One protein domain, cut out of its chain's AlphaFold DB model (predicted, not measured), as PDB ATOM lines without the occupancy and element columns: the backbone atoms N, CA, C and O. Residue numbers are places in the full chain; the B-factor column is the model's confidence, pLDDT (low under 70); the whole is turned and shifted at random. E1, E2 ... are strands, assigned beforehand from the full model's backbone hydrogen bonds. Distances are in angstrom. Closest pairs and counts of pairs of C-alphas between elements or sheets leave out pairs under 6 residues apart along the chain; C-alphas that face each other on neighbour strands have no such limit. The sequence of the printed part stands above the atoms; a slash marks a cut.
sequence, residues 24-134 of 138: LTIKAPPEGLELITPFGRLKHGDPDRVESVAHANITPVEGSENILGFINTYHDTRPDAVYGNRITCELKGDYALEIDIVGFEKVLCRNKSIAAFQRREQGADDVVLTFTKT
ATOM      1  N   LEU A  24     161.028 179.395 140.318       95.50
ATOM      2  CA  LEU A  24     160.951 180.535 139.426       95.50
ATOM      3  C   LEU A  24     159.636 181.265 139.689       95.50
ATOM      4  O   LEU A  24     158.557 180.759 139.373       95.50
ATOM      5  N   THR A  25     159.727 182.474 140.230       97.69
ATOM      6  CA  THR A  25     158.593 183.389 140.359       97.69
ATOM      7  C   THR A  25     158.642 184.433 139.250       97.69
ATOM      8  O   THR A  25     159.569 185.233 139.179       97.69
ATOM      9  N   ILE A  26     157.621 184.472 138.401       98.25
ATOM     10  CA  ILE A  26     157.430 185.500 137.377       98.25
ATOM     11  C   ILE A  26     156.321 186.427 137.864       98.25
ATOM     12  O   ILE A  26     155.160 186.021 137.957       98.25
ATOM     13  N   LYS A  27     156.679 187.671 138.188       98.38
ATOM     14  CA  LYS A  27     155.703 188.683 138.593       98.38
ATOM     15  C   LYS A  27     154.795 189.062 137.431       98.38
ATOM     16  O   LYS A  27     155.239 189.094 136.279       98.38
ATOM     17  N   ALA A  28     153.543 189.379 137.746       97.38
ATOM     18  CA  ALA A  28     152.606 189.913 136.766       97.38
ATOM     19  C   ALA A  28     153.218 191.131 136.042       97.38
ATOM     20  O   ALA A  28     153.765 192.024 136.701       97.38
ATOM     21  N   PRO A  29     153.178 191.185 134.699       96.94
ATOM     22  CA  PRO A  29     153.815 192.264 133.961       96.94
ATOM     23  C   PRO A  29     153.063 193.602 134.122       96.94
ATOM     24  O   PRO A  29     151.873 193.636 134.459       96.94
ATOM     25  N   PRO A  30     153.737 194.739 133.866       96.12
ATOM     26  CA  PRO A  30     153.093 196.047 133.815       96.12
ATOM     27  C   PRO A  30     152.139 196.154 132.615       96.12
ATOM     28  O   PRO A  30     152.221 195.383 131.658       96.12
ATOM     29  N   GLU A  31     151.253 197.151 132.641       94.12
ATOM     30  CA  GLU A  31     150.356 197.439 131.518       94.12
ATOM     31  C   GLU A  31     151.110 197.605 130.189       94.12
ATOM     32  O   GLU A  31     152.148 198.270 130.107       94.12
ATOM     33  N   GLY A  32     150.543 197.023 129.129       92.44
ATOM     34  CA  GLY A  32     151.113 197.036 127.780       92.44
ATOM     35  C   GLY A  32     152.111 195.910 127.495       92.44
ATOM     36  O   GLY A  32     152.439 195.701 126.328       92.44
ATOM     37  N   LEU A  33     152.534 195.157 128.517       95.56
ATOM     38  CA  LEU A  33     153.431 194.014 128.375       95.56
ATOM     39  C   LEU A  33     152.686 192.688 128.580       95.56
ATOM     40  O   LEU A  33     151.982 192.493 129.570       95.56
ATOM     41  N   GLU A  34     152.883 191.752 127.657       97.19
ATOM     42  CA  GLU A  34     152.468 190.355 127.777       97.19
ATOM     43  C   GLU A  34     153.712 189.461 127.785       97.19
ATOM     44  O   GLU A  34     154.648 189.669 127.014       97.19
ATOM     45  N   LEU A  35     153.739 188.452 128.653       97.75
ATOM     46  CA  LEU A  35     154.818 187.470 128.709       97.75
ATOM     47  C   LEU A  35     154.324 186.146 128.135       97.75
ATOM     48  O   LEU A  35     153.363 185.561 128.634       97.75
ATOM     49  N   ILE A  36     155.007 185.641 127.114       97.38
ATOM     50  CA  ILE A  36     154.812 184.279 126.622       97.38
ATOM     51  C   ILE A  36     155.796 183.384 127.368       97.38
ATOM     52  O   ILE A  36     157.007 183.567 127.270       97.38
ATOM     53  N   THR A  37     155.278 182.420 128.120       96.88
ATOM     54  CA  THR A  37     156.071 181.480 128.923       96.88
ATOM     55  C   THR A  37     155.753 180.039 128.510       96.88
ATOM     56  O   THR A  37     154.740 179.806 127.839       96.88
ATOM     57  N   PRO A  38     156.534 179.036 128.954       95.94
ATOM     58  CA  PRO A  38     156.194 177.630 128.735       95.94
ATOM     59  C   PRO A  38     154.891 177.225 129.448       95.94
ATOM     60  O   PRO A  38     154.278 176.225 129.090       95.94
ATOM     61  N   PHE A  39     154.450 178.018 130.429       94.56
ATOM     62  CA  PHE A  39     153.275 177.769 131.271       94.56
ATOM     63  C   PHE A  39     152.026 178.515 130.778       94.56
ATOM     64  O   PHE A  39     150.982 178.498 131.431       94.56
ATOM     65  N   GLY A  40     152.134 179.190 129.632       95.19
ATOM     66  CA  GLY A  40     151.084 180.012 129.046       95.19
ATOM     67  C   GLY A  40     151.443 181.495 129.009       95.19
ATOM     68  O   GLY A  40     152.588 181.900 129.222       95.19
ATOM     69  N   ARG A  41     150.439 182.307 128.690       96.31
ATOM     70  CA  ARG A  41     150.557 183.764 128.612       96.31
ATOM     71  C   ARG A  41     150.284 184.383 129.980       96.31
ATOM     72  O   ARG A  41     149.377 183.922 130.667       96.31
ATOM     73  N   LEU A  42     151.054 185.403 130.343       97.31
ATOM     74  CA  LEU A  42     150.859 186.209 131.547       97.31
ATOM     75  C   LEU A  42     150.689 187.675 131.145       97.31
ATOM     76  O   LEU A  42     151.481 188.197 130.358       97.31
ATOM     77  N   LYS A  43     149.654 188.326 131.663       96.94
ATOM     78  CA  LYS A  43     149.259 189.699 131.335       96.94
ATOM     79  C   LYS A  43     149.131 190.545 132.594       96.94
ATOM     80  O   LYS A  43     149.112 190.044 133.714       96.94
ATOM     81  N   HIS A  44     149.040 191.854 132.396       96.62
ATOM     82  CA  HIS A  44     148.773 192.772 133.491       96.62
ATOM     83  C   HIS A  44     147.475 192.411 134.230       96.62
ATOM     84  O   HIS A  44     146.449 192.169 133.594       96.62
ATOM     85  N   GLY A  45     147.529 192.403 135.564       96.50
ATOM     86  CA  GLY A  45     146.405 192.053 136.437       96.50
ATOM     87  C   GLY A  45     146.246 190.555 136.713       96.50
ATOM     88  O   GLY A  45     145.491 190.196 137.617       96.50
ATOM     89  N   ASP A  46     146.971 189.690 135.998       97.62
ATOM     90  CA  ASP A  46     147.051 188.270 136.341       97.62
ATOM     91  C   ASP A  46     147.793 188.081 137.682       97.62
ATOM     92  O   ASP A  46     148.586 188.937 138.080       97.62
ATOM     93  N   PRO A  47     147.569 186.971 138.407       97.88
ATOM     94  CA  PRO A  47     148.382 186.634 139.572       97.88
ATOM     95  C   PRO A  47     149.826 186.298 139.176       97.88
ATOM     96  O   PRO A  47     150.086 185.802 138.078       97.88
ATOM     97  N   ASP A  48     150.760 186.498 140.108       97.94
ATOM     98  CA  ASP A  48     152.139 186.028 139.956       97.94
ATOM     99  C   ASP A  48     152.176 184.527 139.644       97.94
ATOM    100  O   ASP A  48     151.432 183.725 140.220       97.94
ATOM    101  N   ARG A  49     153.088 184.136 138.757       96.81
ATOM    102  CA  ARG A  49     153.315 182.738 138.403       96.81
ATOM    103  C   ARG A  49     154.490 182.200 139.211       96.81
ATOM    104  O   ARG A  49     155.570 182.773 139.150       96.81
ATOM    105  N   VAL A  50     154.299 181.091 139.920       96.25
ATOM    106  CA  VAL A  50     155.356 180.414 140.688       96.25
ATOM    107  C   VAL A  50     155.457 178.980 140.197       96.25
ATOM    108  O   VAL A  50     154.467 178.254 140.235       96.25
ATOM    109  N   GLU A  51     156.631 178.583 139.724       92.75
ATOM    110  CA  GLU A  51     156.855 177.261 139.141       92.75
ATOM    111  C   GLU A  51     158.159 176.651 139.665       92.75
ATOM    112  O   GLU A  51     159.160 177.342 139.847       92.75
ATOM    113  N   SER A  52     158.161 175.337 139.885       90.38
ATOM    114  CA  SER A  52     159.363 174.572 140.233       90.38
ATOM    115  C   SER A  52     159.886 173.890 138.973       90.38
ATOM    116  O   SER A  52     159.454 172.786 138.635       90.38
ATOM    117  N   VAL A  53     160.800 174.546 138.258       86.50
ATOM    118  CA  VAL A  53     161.284 174.081 136.952       86.50
ATOM    119  C   VAL A  53     162.793 174.181 136.827       86.50
ATOM    120  O   VAL A  53     163.407 175.122 137.306       86.50
ATOM    121  N   ALA A  54     163.394 173.227 136.117       88.38
ATOM    122  CA  ALA A  54     164.823 173.260 135.809       88.38
ATOM    123  C   ALA A  54     165.168 174.284 134.716       88.38
ATOM    124  O   ALA A  54     166.309 174.725 134.604       88.38
ATOM    125  N   HIS A  55     164.201 174.631 133.864       91.44
ATOM    126  CA  HIS A  55     164.412 175.523 132.731       91.44
ATOM    127  C   HIS A  55     163.114 176.219 132.318       91.44
ATOM    128  O   HIS A  55     162.063 175.578 132.254       91.44
ATOM    129  N   ALA A  56     163.190 177.511 131.990       95.12
ATOM    130  CA  ALA A  56     162.109 178.227 131.319       95.12
ATOM    131  C   ALA A  56     162.631 179.309 130.363       95.12
ATOM    132  O   ALA A  56     163.557 180.056 130.686       95.12
ATOM    133  N   ASN A  57     161.965 179.422 129.210       97.81
ATOM    134  CA  ASN A  57     162.155 180.492 128.231       97.81
ATOM    135  C   ASN A  57     160.959 181.444 128.271       97.81
ATOM    136  O   ASN A  57     159.827 181.007 128.069       97.81
ATOM    137  N   ILE A  58     161.205 182.729 128.492       98.12
ATOM    138  CA  ILE A  58     160.170 183.759 128.598       98.12
ATOM    139  C   ILE A  58     160.402 184.803 127.507       98.12
ATOM    140  O   ILE A  58     161.499 185.348 127.377       98.12
ATOM    141  N   THR A  59     159.351 185.101 126.750       97.56
ATOM    142  CA  THR A  59     159.371 186.076 125.657       97.56
ATOM    143  C   THR A  59     158.428 187.235 125.992       97.56
ATOM    144  O   THR A  59     157.210 187.060 125.911       97.56
ATOM    145  N   PRO A  60     158.949 188.410 126.383       97.00
ATOM    146  CA  PRO A  60     158.161 189.627 126.529       97.00
ATOM    147  C   PRO A  60     157.733 190.171 125.163       97.00
ATOM    148  O   PRO A  60     158.546 190.288 124.241       97.00
ATOM    149  N   VAL A  61     156.460 190.538 125.054       96.31
ATOM    150  CA  VAL A  61     155.845 191.097 123.849       96.31
ATOM    151  C   VAL A  61     155.059 192.351 124.227       96.31
ATOM    152  O   VAL A  61     154.298 192.349 125.194       96.31
ATOM    153  N   GLU A  62     155.249 193.426 123.469       93.50
ATOM    154  CA  GLU A  62     154.411 194.624 123.545       93.50
ATOM    155  C   GLU A  62     153.402 194.619 122.395       93.50
ATOM    156  O   GLU A  62     153.748 194.481 121.221       93.50
ATOM    157  N   GLY A  63     152.117 194.729 122.725       80.69
ATOM    158  CA  GLY A  63     151.069 194.408 121.756       80.69
ATOM    159  C   GLY A  63     151.128 192.940 121.305       80.69
ATOM    160  O   GLY A  63     151.799 192.108 121.905       80.69
ATOM    161  N   SER A  64     150.393 192.585 120.251       76.75
ATOM    162  CA  SER A  64     150.291 191.188 119.805       76.75
ATOM    163  C   SER A  64     151.508 190.671 119.027       76.75
ATOM    164  O   SER A  64     151.591 189.465 118.802       76.75
ATOM    165  N   GLU A  65     152.430 191.545 118.599       79.56
ATOM    166  CA  GLU A  65     153.461 191.188 117.607       79.56
ATOM    167  C   GLU A  65     154.876 191.727 117.892       79.56
ATOM    168  O   GLU A  65     155.837 191.232 117.300       79.56
ATOM    169  N   ASN A  66     155.066 192.702 118.792       93.62
ATOM    170  CA  ASN A  66     156.394 193.285 119.009       93.62
ATOM    171  C   ASN A  66     157.174 192.520 120.086       93.62
ATOM    172  O   ASN A  66     157.059 192.811 121.275       93.62
ATOM    173  N   ILE A  67     157.986 191.545 119.672       95.44
ATOM    174  CA  ILE A  67     158.892 190.829 120.582       95.44
ATOM    175  C   ILE A  67     159.963 191.792 121.092       95.44
ATOM    176  O   ILE A  67     160.765 192.319 120.313       95.44
ATOM    177  N   LEU A  68     160.008 191.968 122.411       95.12
ATOM    178  CA  LEU A  68     160.926 192.873 123.097       95.12
ATOM    179  C   LEU A  68     162.211 192.194 123.561       95.12
ATOM    180  O   LEU A  68     163.181 192.873 123.884       95.12
ATOM    181  N   GLY A  69     162.250 190.869 123.612       95.75
ATOM    182  CA  GLY A  69     163.414 190.194 124.153       95.75
ATOM    183  C   GLY A  69     163.219 188.714 124.388       95.75
ATOM    184  O   GLY A  69     162.180 188.145 124.054       95.75
ATOM    185  N   PHE A  70     164.236 188.121 125.000       97.12
ATOM    186  CA  PHE A  70     164.279 186.719 125.375       97.12
ATOM    187  C   PHE A  70     164.974 186.578 126.725       97.12
ATOM    188  O   PHE A  70     166.087 187.065 126.934       97.12
ATOM    189  N   ILE A  71     164.304 185.900 127.649       98.19
ATOM    190  CA  ILE A  71     164.828 185.567 128.964       98.19
ATOM    191  C   ILE A  71     164.902 184.054 129.030       98.19
ATOM    192  O   ILE A  71     163.950 183.357 128.679       98.19
ATOM    193  N   ASN A  72     166.028 183.546 129.497       97.50
ATOM    194  CA  ASN A  72     166.223 182.128 129.706       97.50
ATOM    195  C   ASN A  72     166.699 181.913 131.141       97.50
ATOM    196  O   ASN A  72     167.623 182.587 131.594       97.50
ATOM    197  N   THR A  73     166.030 181.013 131.847       95.19
ATOM    198  CA  THR A  73     166.288 180.677 133.248       95.19
ATOM    199  C   THR A  73     166.651 179.207 133.333       95.19
ATOM    200  O   THR A  73     165.955 178.372 132.761       95.19
ATOM    201  N   TYR A  74     167.729 178.889 134.037       92.44
ATOM    202  CA  TYR A  74     168.151 177.528 134.333       92.44
ATOM    203  C   TYR A  74     168.364 177.379 135.835       92.44
ATOM    204  O   TYR A  74     169.104 178.169 136.424       92.44
ATOM    205  N   HIS A  75     167.773 176.329 136.396       90.25
ATOM    206  CA  HIS A  75     167.981 175.852 137.755       90.25
ATOM    207  C   HIS A  75     168.605 174.455 137.682       90.25
ATOM    208  O   HIS A  75     168.006 173.531 137.124       90.25
ATOM    209  N   ASP A  76     169.809 174.288 138.224       86.38
ATOM    210  CA  ASP A  76     170.501 172.999 138.267       86.38
ATOM    211  C   ASP A  76     170.701 172.555 139.716       86.38
ATOM    212  O   ASP A  76     171.405 173.180 140.510       86.38
ATOM    213  N   THR A  77     170.059 171.446 140.069       81.12
ATOM    214  CA  THR A  77     170.137 170.874 141.415       81.12
ATOM    215  C   THR A  77     171.284 169.898 141.577       81.12
ATOM    216  O   THR A  77     171.604 169.529 142.714       81.12
ATOM    217  N   ARG A  78     171.915 169.476 140.473       83.38
ATOM    218  CA  ARG A  78     172.942 168.442 140.515       83.38
ATOM    219  C   ARG A  78     174.135 168.914 141.351       83.38
ATOM    220  O   ARG A  78     174.525 170.080 141.278       83.38
ATOM    221  N   PRO A  79     174.717 168.028 142.171       78.88
ATOM    222  CA  PRO A  79     175.813 168.394 143.062       78.88
ATOM    223  C   PRO A  79     177.116 168.711 142.313       78.88
ATOM    224  O   PRO A  79     177.977 169.386 142.866       78.88
ATOM    225  N   ASP A  80     177.266 168.238 141.073       84.06
ATOM    226  CA  ASP A  80     178.416 168.492 140.199       84.06
ATOM    227  C   ASP A  80     178.235 169.720 139.286       84.06
ATOM    228  O   ASP A  80     179.147 170.078 138.537       84.06
ATOM    229  N   ALA A  81     177.079 170.391 139.340       85.25
ATOM    230  CA  ALA A  81     176.841 171.605 138.575       85.25
ATOM    231  C   ALA A  81     177.676 172.777 139.115       85.25
ATOM    232  O   ALA A  81     177.740 173.026 140.317       85.25
ATOM    233  N   VAL A  82     178.283 173.553 138.210       88.94
ATOM    234  CA  VAL A  82     179.037 174.768 138.579       88.94
ATOM    235  C   VAL A  82     178.096 175.862 139.099       88.94
ATOM    236  O   VAL A  82     178.412 176.562 140.063       88.94
ATOM    237  N   TYR A  83     176.932 176.004 138.468       89.81
ATOM    238  CA  TYR A  83     175.938 177.028 138.779       89.81
ATOM    239  C   TYR A  83     174.653 176.374 139.273       89.81
ATOM    240  O   TYR A  83     174.199 175.416 138.657       89.81
ATOM    241  N   GLY A  84     174.086 176.901 140.361       89.94
ATOM    242  CA  GLY A  84     172.742 176.542 140.817       89.94
ATOM    243  C   GLY A  84     171.688 177.281 139.998       89.94
ATOM    244  O   GLY A  84     170.722 176.679 139.546       89.94
ATOM    245  N   ASN A  85     171.948 178.560 139.709       92.56
ATOM    246  CA  ASN A  85     171.112 179.389 138.853       92.56
ATOM    247  C   ASN A  85     171.922 180.035 137.729       92.56
ATOM    248  O   ASN A  85     173.018 180.569 137.938       92.56
ATOM    249  N   ARG A  86     171.345 180.046 136.528       94.38
ATOM    250  CA  ARG A  86     171.841 180.811 135.383       94.38
ATOM    251  C   ARG A  86     170.670 181.468 134.673       94.38
ATOM    252  O   ARG A  86     169.837 180.782 134.088       94.38
ATOM    253  N   ILE A  87     170.653 182.794 134.669       96.31
ATOM    254  CA  ILE A  87     169.638 183.587 133.988       96.31
ATOM    255  C   ILE A  87     170.327 184.438 132.938       96.31
ATOM    256  O   ILE A  87     171.253 185.182 133.243       96.31
ATOM    257  N   THR A  88     169.878 184.353 131.695       97.62
ATOM    258  CA  THR A  88     170.288 185.278 130.638       97.62
ATOM    259  C   THR A  88     169.095 186.114 130.230       97.62
ATOM    260  O   THR A  88     167.996 185.582 130.080       97.62
ATOM    261  N   CYS A  89     169.313 187.403 130.020       97.62
ATOM    262  CA  CYS A  89     168.282 188.312 129.562       97.62
ATOM    263  C   CYS A  89     168.811 189.161 128.418       97.62
ATOM    264  O   CYS A  89     169.876 189.764 128.524       97.62
ATOM    265  N   GLU A  90     168.030 189.231 127.352       97.00
ATOM    266  CA  GLU A  90     168.116 190.260 126.332       97.00
ATOM    267  C   GLU A  90     166.765 190.966 126.287       97.00
ATOM    268  O   GLU A  90     165.736 190.318 126.104       97.00
ATOM    269  N   LEU A  91     166.764 192.283 126.485       94.81
ATOM    270  CA  LEU A  91     165.547 193.086 126.498       94.81
ATOM    271  C   LEU A  91     165.804 194.433 125.826       94.81
ATOM    272  O   LEU A  91     166.818 195.078 126.105       94.81
ATOM    273  N   LYS A  92     164.874 194.864 124.973       91.50
ATOM    274  CA  LYS A  92     164.888 196.155 124.276       91.50
ATOM    275  C   LYS A  92     163.597 196.941 124.529       91.50
ATOM    276  O   LYS A  92     162.567 196.365 124.877       91.50
ATOM    277  N   GLY A  93     163.649 198.241 124.263       88.38
ATOM    278  CA  GLY A  93     162.498 199.141 124.329       88.38
ATOM    279  C   GLY A  93     162.312 199.770 125.707       88.38
ATOM    280  O   GLY A  93     163.269 199.969 126.457       88.38
ATOM    281  N   ASP A  94     161.061 200.085 126.033       91.56
ATOM    282  CA  ASP A  94     160.703 200.870 127.219       91.56
ATOM    283  C   ASP A  94     160.462 200.001 128.463       91.56
ATOM    284  O   ASP A  94     159.763 200.417 129.384       91.56
ATOM    285  N   TYR A  95     161.045 198.803 128.528       93.44
ATOM    286  CA  TYR A  95     160.896 197.892 129.664       93.44
ATOM    287  C   TYR A  95     162.252 197.488 130.235       93.44
ATOM    288  O   TYR A  95     163.258 197.398 129.529       93.44
ATOM    289  N   ALA A  96     162.263 197.224 131.536       96.25
ATOM    290  CA  ALA A  96     163.378 196.624 132.240       96.25
ATOM    291  C   ALA A  96     162.915 195.363 132.971       96.25
ATOM    292  O   ALA A  96     161.767 195.270 133.408       96.25
ATOM    293  N   LEU A  97     163.832 194.417 133.122       98.12
ATOM    294  CA  LEU A  97     163.660 193.234 133.951       98.12
ATOM    295  C   LEU A  97     164.641 193.299 135.119       98.12
ATOM    296  O   LEU A  97     165.853 193.343 134.904       98.12
ATOM    297  N   GLU A  98     164.124 193.260 136.342       98.25
ATOM    298  CA  GLU A  98     164.905 192.916 137.528       98.25
ATOM    299  C   GLU A  98     164.911 191.393 137.696       98.25
ATOM    300  O   GLU A  98     163.856 190.755 137.720       98.25
ATOM    301  N   ILE A  99     166.111 190.827 137.800       97.88
ATOM    302  CA  ILE A  99     166.362 189.429 138.142       97.88
ATOM    303  C   ILE A  99     166.856 189.422 139.585       97.88
ATOM    304  O   ILE A  99     167.939 189.934 139.855       97.88
ATOM    305  N   ASP A 100     166.076 188.854 140.495       97.31
ATOM    306  CA  ASP A 100     166.430 188.699 141.904       97.31
ATOM    307  C   ASP A 100     166.704 187.223 142.190       97.31
ATOM    308  O   ASP A 100     165.783 186.408 142.221       97.31
ATOM    309  N   ILE A 101     167.980 186.871 142.349       94.12
ATOM    310  CA  ILE A 101     168.379 185.570 142.887       94.12
ATOM    311  C   ILE A 101     168.325 185.722 144.406       94.12
ATOM    312  O   ILE A 101     169.202 186.355 145.005       94.12
ATOM    313  N   VAL A 102     167.269 185.185 145.017       91.62
ATOM    314  CA  VAL A 102     166.861 185.534 146.382       91.62
ATOM    315  C   VAL A 102     167.976 185.216 147.376       91.62
ATOM    316  O   VAL A 102     168.466 184.093 147.460       91.62
ATOM    317  N   GLY A 103     168.378 186.231 148.146       87.75
ATOM    318  CA  GLY A 103     169.457 186.115 149.131       87.75
ATOM    319  C   GLY A 103     170.873 186.174 148.545       87.75
ATOM    320  O   GLY A 103     171.830 185.999 149.296       87.75
ATOM    321  N   PHE A 104     171.022 186.443 147.243       89.81
ATOM    322  CA  PHE A 104     172.318 186.513 146.570       89.81
ATOM    323  C   PHE A 104     172.547 187.840 145.835       89.81
ATOM    324  O   PHE A 104     173.381 188.639 146.264       89.81
ATOM    325  N   GLU A 105     171.831 188.094 144.740       91.88
ATOM    326  CA  GLU A 105     172.084 189.251 143.877       91.88
ATOM    327  C   GLU A 105     170.810 189.704 143.159       91.88
ATOM    328  O   GLU A 105     169.993 188.887 142.737       91.88
ATOM    329  N   LYS A 106     170.694 191.023 142.965       95.81
ATOM    330  CA  LYS A 106     169.711 191.645 142.076       95.81
ATOM    331  C   LYS A 106     170.412 192.266 140.877       95.81
ATOM    332  O   LYS A 106     171.296 193.106 141.048       95.81
ATOM    333  N   VAL A 107     169.982 191.907 139.670       96.31
ATOM    334  CA  VAL A 107     170.565 192.402 138.418       96.31
ATOM    335  C   VAL A 107     169.486 193.008 137.527       96.31
ATOM    336  O   VAL A 107     168.428 192.419 137.321       96.31
ATOM    337  N   LEU A 108     169.773 194.179 136.953       96.56
ATOM    338  CA  LEU A 108     168.866 194.881 136.045       96.56
ATOM    339  C   LEU A 108     169.253 194.669 134.571       96.56
ATOM    340  O   LEU A 108     170.334 195.072 134.121       96.56
ATOM    341  N   CYS A 109     168.331 194.094 133.803       96.50
ATOM    342  CA  CYS A 109     168.391 193.950 132.352       96.50
ATOM    343  C   CYS A 109     167.555 195.043 131.673       96.50
ATOM    344  O   CYS A 109     166.335 195.083 131.829       96.50
ATOM    345  N   ARG A 110     168.199 195.937 130.914       94.62
ATOM    346  CA  ARG A 110     167.528 197.017 130.172       94.62
ATOM    347  C   ARG A 110     168.361 197.441 128.970       94.62
ATOM    348  O   ARG A 110     169.482 197.907 129.163       94.62
ATOM    349  N   ASN A 111     167.808 197.337 127.763       91.44
ATOM    350  CA  ASN A 111     168.457 197.752 126.510       91.44
ATOM    351  C   ASN A 111     169.866 197.168 126.316       91.44
ATOM    352  O   ASN A 111     170.749 197.807 125.746       91.44
ATOM    353  N   LYS A 112     170.086 195.956 126.829       90.69
ATOM    354  CA  LYS A 112     171.341 195.214 126.717       90.69
ATOM    355  C   LYS A 112     171.096 193.730 126.960       90.69
ATOM    356  O   LYS A 112     170.081 193.350 127.543       90.69
ATOM    357  N   SER A 113     172.070 192.919 126.563       94.25
ATOM    358  CA  SER A 113     172.169 191.530 127.000       94.25
ATOM    359  C   SER A 113     172.961 191.457 128.306       94.25
ATOM    360  O   SER A 113     174.008 192.097 128.438       94.25
ATOM    361  N   ILE A 114     172.458 190.702 129.278       96.31
ATOM    362  CA  ILE A 114     173.163 190.372 130.517       96.31
ATOM    363  C   ILE A 114     172.997 188.895 130.861       96.31
ATOM    364  O   ILE A 114     172.078 188.219 130.395       96.31
ATOM    365  N   ALA A 115     173.860 188.423 131.752       95.00
ATOM    366  CA  ALA A 115     173.685 187.153 132.426       95.00
ATOM    367  C   ALA A 115     173.914 187.327 133.932       95.00
ATOM    368  O   ALA A 115     174.866 187.993 134.336       95.00
ATOM    369  N   ALA A 116     173.036 186.731 134.734       94.19
ATOM    370  CA  ALA A 116     173.156 186.595 136.177       94.19
ATOM    371  C   ALA A 116     173.440 185.123 136.493       94.19
ATOM    372  O   ALA A 116     172.768 184.222 135.979       94.19
ATOM    373  N   PHE A 117     174.458 184.874 137.310       93.31
ATOM    374  CA  PHE A 117     174.900 183.530 137.658       93.31
ATOM    375  C   PHE A 117     175.036 183.417 139.164       93.31
ATOM    376  O   PHE A 117     175.647 184.279 139.787       93.31
ATOM    377  N   GLN A 118     174.571 182.310 139.722       92.56
ATOM    378  CA  GLN A 118     174.858 181.946 141.101       92.56
ATOM    379  C   GLN A 118     175.516 180.570 141.123       92.56
ATOM    380  O   GLN A 118     175.038 179.615 140.507       92.56
ATOM    381  N   ARG A 119     176.667 180.477 141.794       89.19
ATOM    382  CA  ARG A 119     177.401 179.217 141.930       89.19
ATOM    383  C   ARG A 119     176.643 178.273 142.843       89.19
ATOM    384  O   ARG A 119     176.099 178.695 143.859       89.19
ATOM    385  N   ARG A 120     176.692 176.980 142.531       86.12
ATOM    386  CA  ARG A 120     175.955 175.942 143.265       86.12
ATOM    387  C   ARG A 120     176.257 175.926 144.767       86.12
ATOM    388  O   ARG A 120     175.355 175.694 145.569       86.12
ATOM    389  N   GLU A 121     177.504 176.218 145.139       84.50
ATOM    390  CA  GLU A 121     177.991 176.264 146.527       84.50
ATOM    391  C   GLU A 121     177.362 177.379 147.384       84.50
ATOM    392  O   GLU A 121     177.479 177.350 148.605       84.50
ATOM    393  N   GLN A 122     176.684 178.350 146.764       82.38
ATOM    394  CA  GLN A 122     176.128 179.520 147.449       82.38
ATOM    395  C   GLN A 122     174.695 179.300 147.958       82.38
ATOM    396  O   GLN A 122     174.189 180.140 148.692       82.38
ATOM    397  N   GLY A 123     174.039 178.195 147.577       74.50
ATOM    398  CA  GLY A 123     172.791 177.724 148.199       74.50
ATOM    399  C   GLY A 123     171.540 178.597 148.025       74.50
ATOM    400  O   GLY A 123     170.561 178.361 148.722       74.50
ATOM    401  N   ALA A 124     171.557 179.603 147.147       67.00
ATOM    402  CA  ALA A 124     170.342 180.285 146.718       67.00
ATOM    403  C   ALA A 124     169.640 179.430 145.664       67.00
ATOM    404  O   ALA A 124     170.273 179.005 144.695       67.00
ATOM    405  N   ASP A 125     168.346 179.216 145.853       78.56
ATOM    406  CA  ASP A 125     167.576 178.309 145.011       78.56
ATOM    407  C   ASP A 125     166.485 179.072 144.232       78.56
ATOM    408  O   ASP A 125     166.213 178.738 143.079       78.56
ATOM    409  N   ASP A 126     165.911 180.129 144.818       91.06
ATOM    410  CA  ASP A 126     164.775 180.859 144.249       91.06
ATOM    411  C   ASP A 126     165.191 182.051 143.373       91.06
ATOM    412  O   ASP A 126     166.103 182.817 143.698       91.06
ATOM    413  N   VAL A 127     164.454 182.249 142.280       95.06
ATOM    414  CA  VAL A 127     164.616 183.364 141.343       95.06
ATOM    415  C   VAL A 127     163.289 184.089 141.179       95.06
ATOM    416  O   VAL A 127     162.266 183.478 140.872       95.06
ATOM    417  N   VAL A 128     163.308 185.413 141.315       97.69
ATOM    418  CA  VAL A 128     162.156 186.280 141.058       97.69
ATOM    419  C   VAL A 128     162.451 187.188 139.869       97.69
ATOM    420  O   VAL A 128     163.458 187.892 139.830       97.69
ATOM    421  N   LEU A 129     161.549 187.188 138.893       98.44
ATOM    422  CA  LEU A 129     161.600 188.032 137.707       98.44
ATOM    423  C   LEU A 129     160.526 189.110 137.802       98.44
ATOM    424  O   LEU A 129     159.336 188.794 137.846       98.44
ATOM    425  N   THR A 130     160.940 190.376 137.792       98.50
ATOM    426  CA  THR A 130     160.024 191.523 137.869       98.50
ATOM    427  C   THR A 130     160.217 192.448 136.679       98.50
ATOM    428  O   THR A 130     161.264 193.078 136.529       98.50
ATOM    429  N   PHE A 131     159.194 192.557 135.832       97.69
ATOM    430  CA  PHE A 131     159.196 193.493 134.712       97.69
ATOM    431  C   PHE A 131     158.655 194.851 135.151       97.69
ATOM    432  O   PHE A 131     157.663 194.941 135.870       97.69
ATOM    433  N   THR A 132     159.284 195.922 134.682       96.00
ATOM    434  CA  THR A 132     158.837 197.296 134.921       96.00
ATOM    435  C   THR A 132     158.855 198.079 133.622       96.00
ATOM    436  O   THR A 132     159.723 197.883 132.769       96.00
ATOM    437  N   LYS A 133     157.879 198.975 133.460       93.31
ATOM    438  CA  LYS A 133     157.898 199.952 132.377       93.31
ATOM    439  C   LYS A 133     158.826 201.085 132.785       93.31
ATOM    440  O   LYS A 133     158.658 201.683 133.846       93.31
ATOM    441  N   THR A 134     159.820 201.357 131.962       86.81
ATOM    442  CA  THR A 134     160.754 202.453 132.184       86.81
ATOM    443  C   THR A 134     160.261 203.703 131.470       86.81
ATOM    444  O   THR A 134     159.742 203.589 130.359       86.81
TER     445      THR A 134
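AT A GLANCE: This is residues 24 to 134 of the 138 residues of an uncharacterized protein of Pseudomonas sp. Root562 (UniProt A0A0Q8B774). Two twisted sheets face each other as a sandwich, a six-stranded one, E3, E2, E5, E6, E7 and E10, over a five-stranded one, E4, E1, E11, E8 and E9, with their strands nearly aligned. The links of the hairpins E5 to E6 and E6 to E7 hold the two ends of the longest axis. The printed part has 111 residues with no named helix and eleven named strands, E1 to E11 in order along the chain, and its class is all strand. The larger sheet is antiparallel and the smaller is mixed, each in the order just given. The whole is compact, with a radius of gyration of the C-alphas of 13.5 A, and elongated, with spans of 42 by 25 by 21 A.

HOW THE PARTS SIT: In the larger sheet, E5, residues 55 to 62, E6, residues 69 to 75, and E7, residues 83 to 91, form a meander, each strand the antiparallel neighbour of the one before. E5 and E6 are a hairpin, with N 58 and O 71 2.8 A apart; E6 and E7 are another, with N 74 and O 86 2.8 A apart. Edge strand E10, residues 112 to 119, is antiparallel to E7 at 171 degrees, with N 114 and O 89 2.8 A apart. Beyond E5 come E2, residues 33 to 37, and edge strand E3, residues 40 to 42, a hairpin; N 59 and O 36 are 2.8 A apart, as are N 35 and O 42. The pairing is staggered: E5 pairs with E6 over residues 55 to 58 and with E2 over residues 59 to 62. In the other sheet, E11, residues 127 to 133, is parallel to E1, residues 24 to 26, at 16 degrees, with N 129 and O 25 2.8 A apart. E1 is antiparallel to edge strand E4, residues 49 to 51, with N 24 and O 51 2.8 A apart. On its other side E11 is antiparallel to E8, residues 95 to 101, with N 128 and O 100 2.8 A apart. E8 forms a hairpin with edge strand E9, residues 105 to 109, with N 107 and O 99 2.8 A apart. These N and O pairs are within hydrogen-bond range. The sheets form a sandwich, two sheets face to face, with facing parts 8.4 A centre to centre and strands at 8 degrees to each other. The closest C-alphas of E7 and E9 are those of Cys 89 and Cys 109, 6.3 A; those of E9 and E10 are Val 107 and Ala 116, 6.7 A. E6 and E11 are near each other, while E3 and E4 are only just apart, at 8.1 A.

IN THESE COORDINATES: E5 runs 23.4 A from first to last C-alpha, E6 20.3 A, E7 22.7 A and E10 22.9 A. E8 is 19.6 A long and E11 20.0 A; E2 and E9 measure 12.8 A and 13.0 A. The three-residue strands E1, E3 and E4 measure 6.4 A, 6.7 A and 6.6 A. E1 begins at C-alpha 24 (160.951, 180.535, 139.426), E5 begins at C-alpha 55 (164.412, 175.523, 132.731), and E11 ends at C-alpha 133 (157.898, 199.952, 132.377).

THE WHOLE: The two C-alphas farthest apart are those of Gly 63 and Asp 80, 41.9 A. Both sheets are twisted, the smaller only just, with C-alphas up to 4.2 A off its best plane. The printed part, residues 24 to 134, has no cut, and no link is long. The mean pLDDT of the printed part is 92.9; residue 124 is under 70.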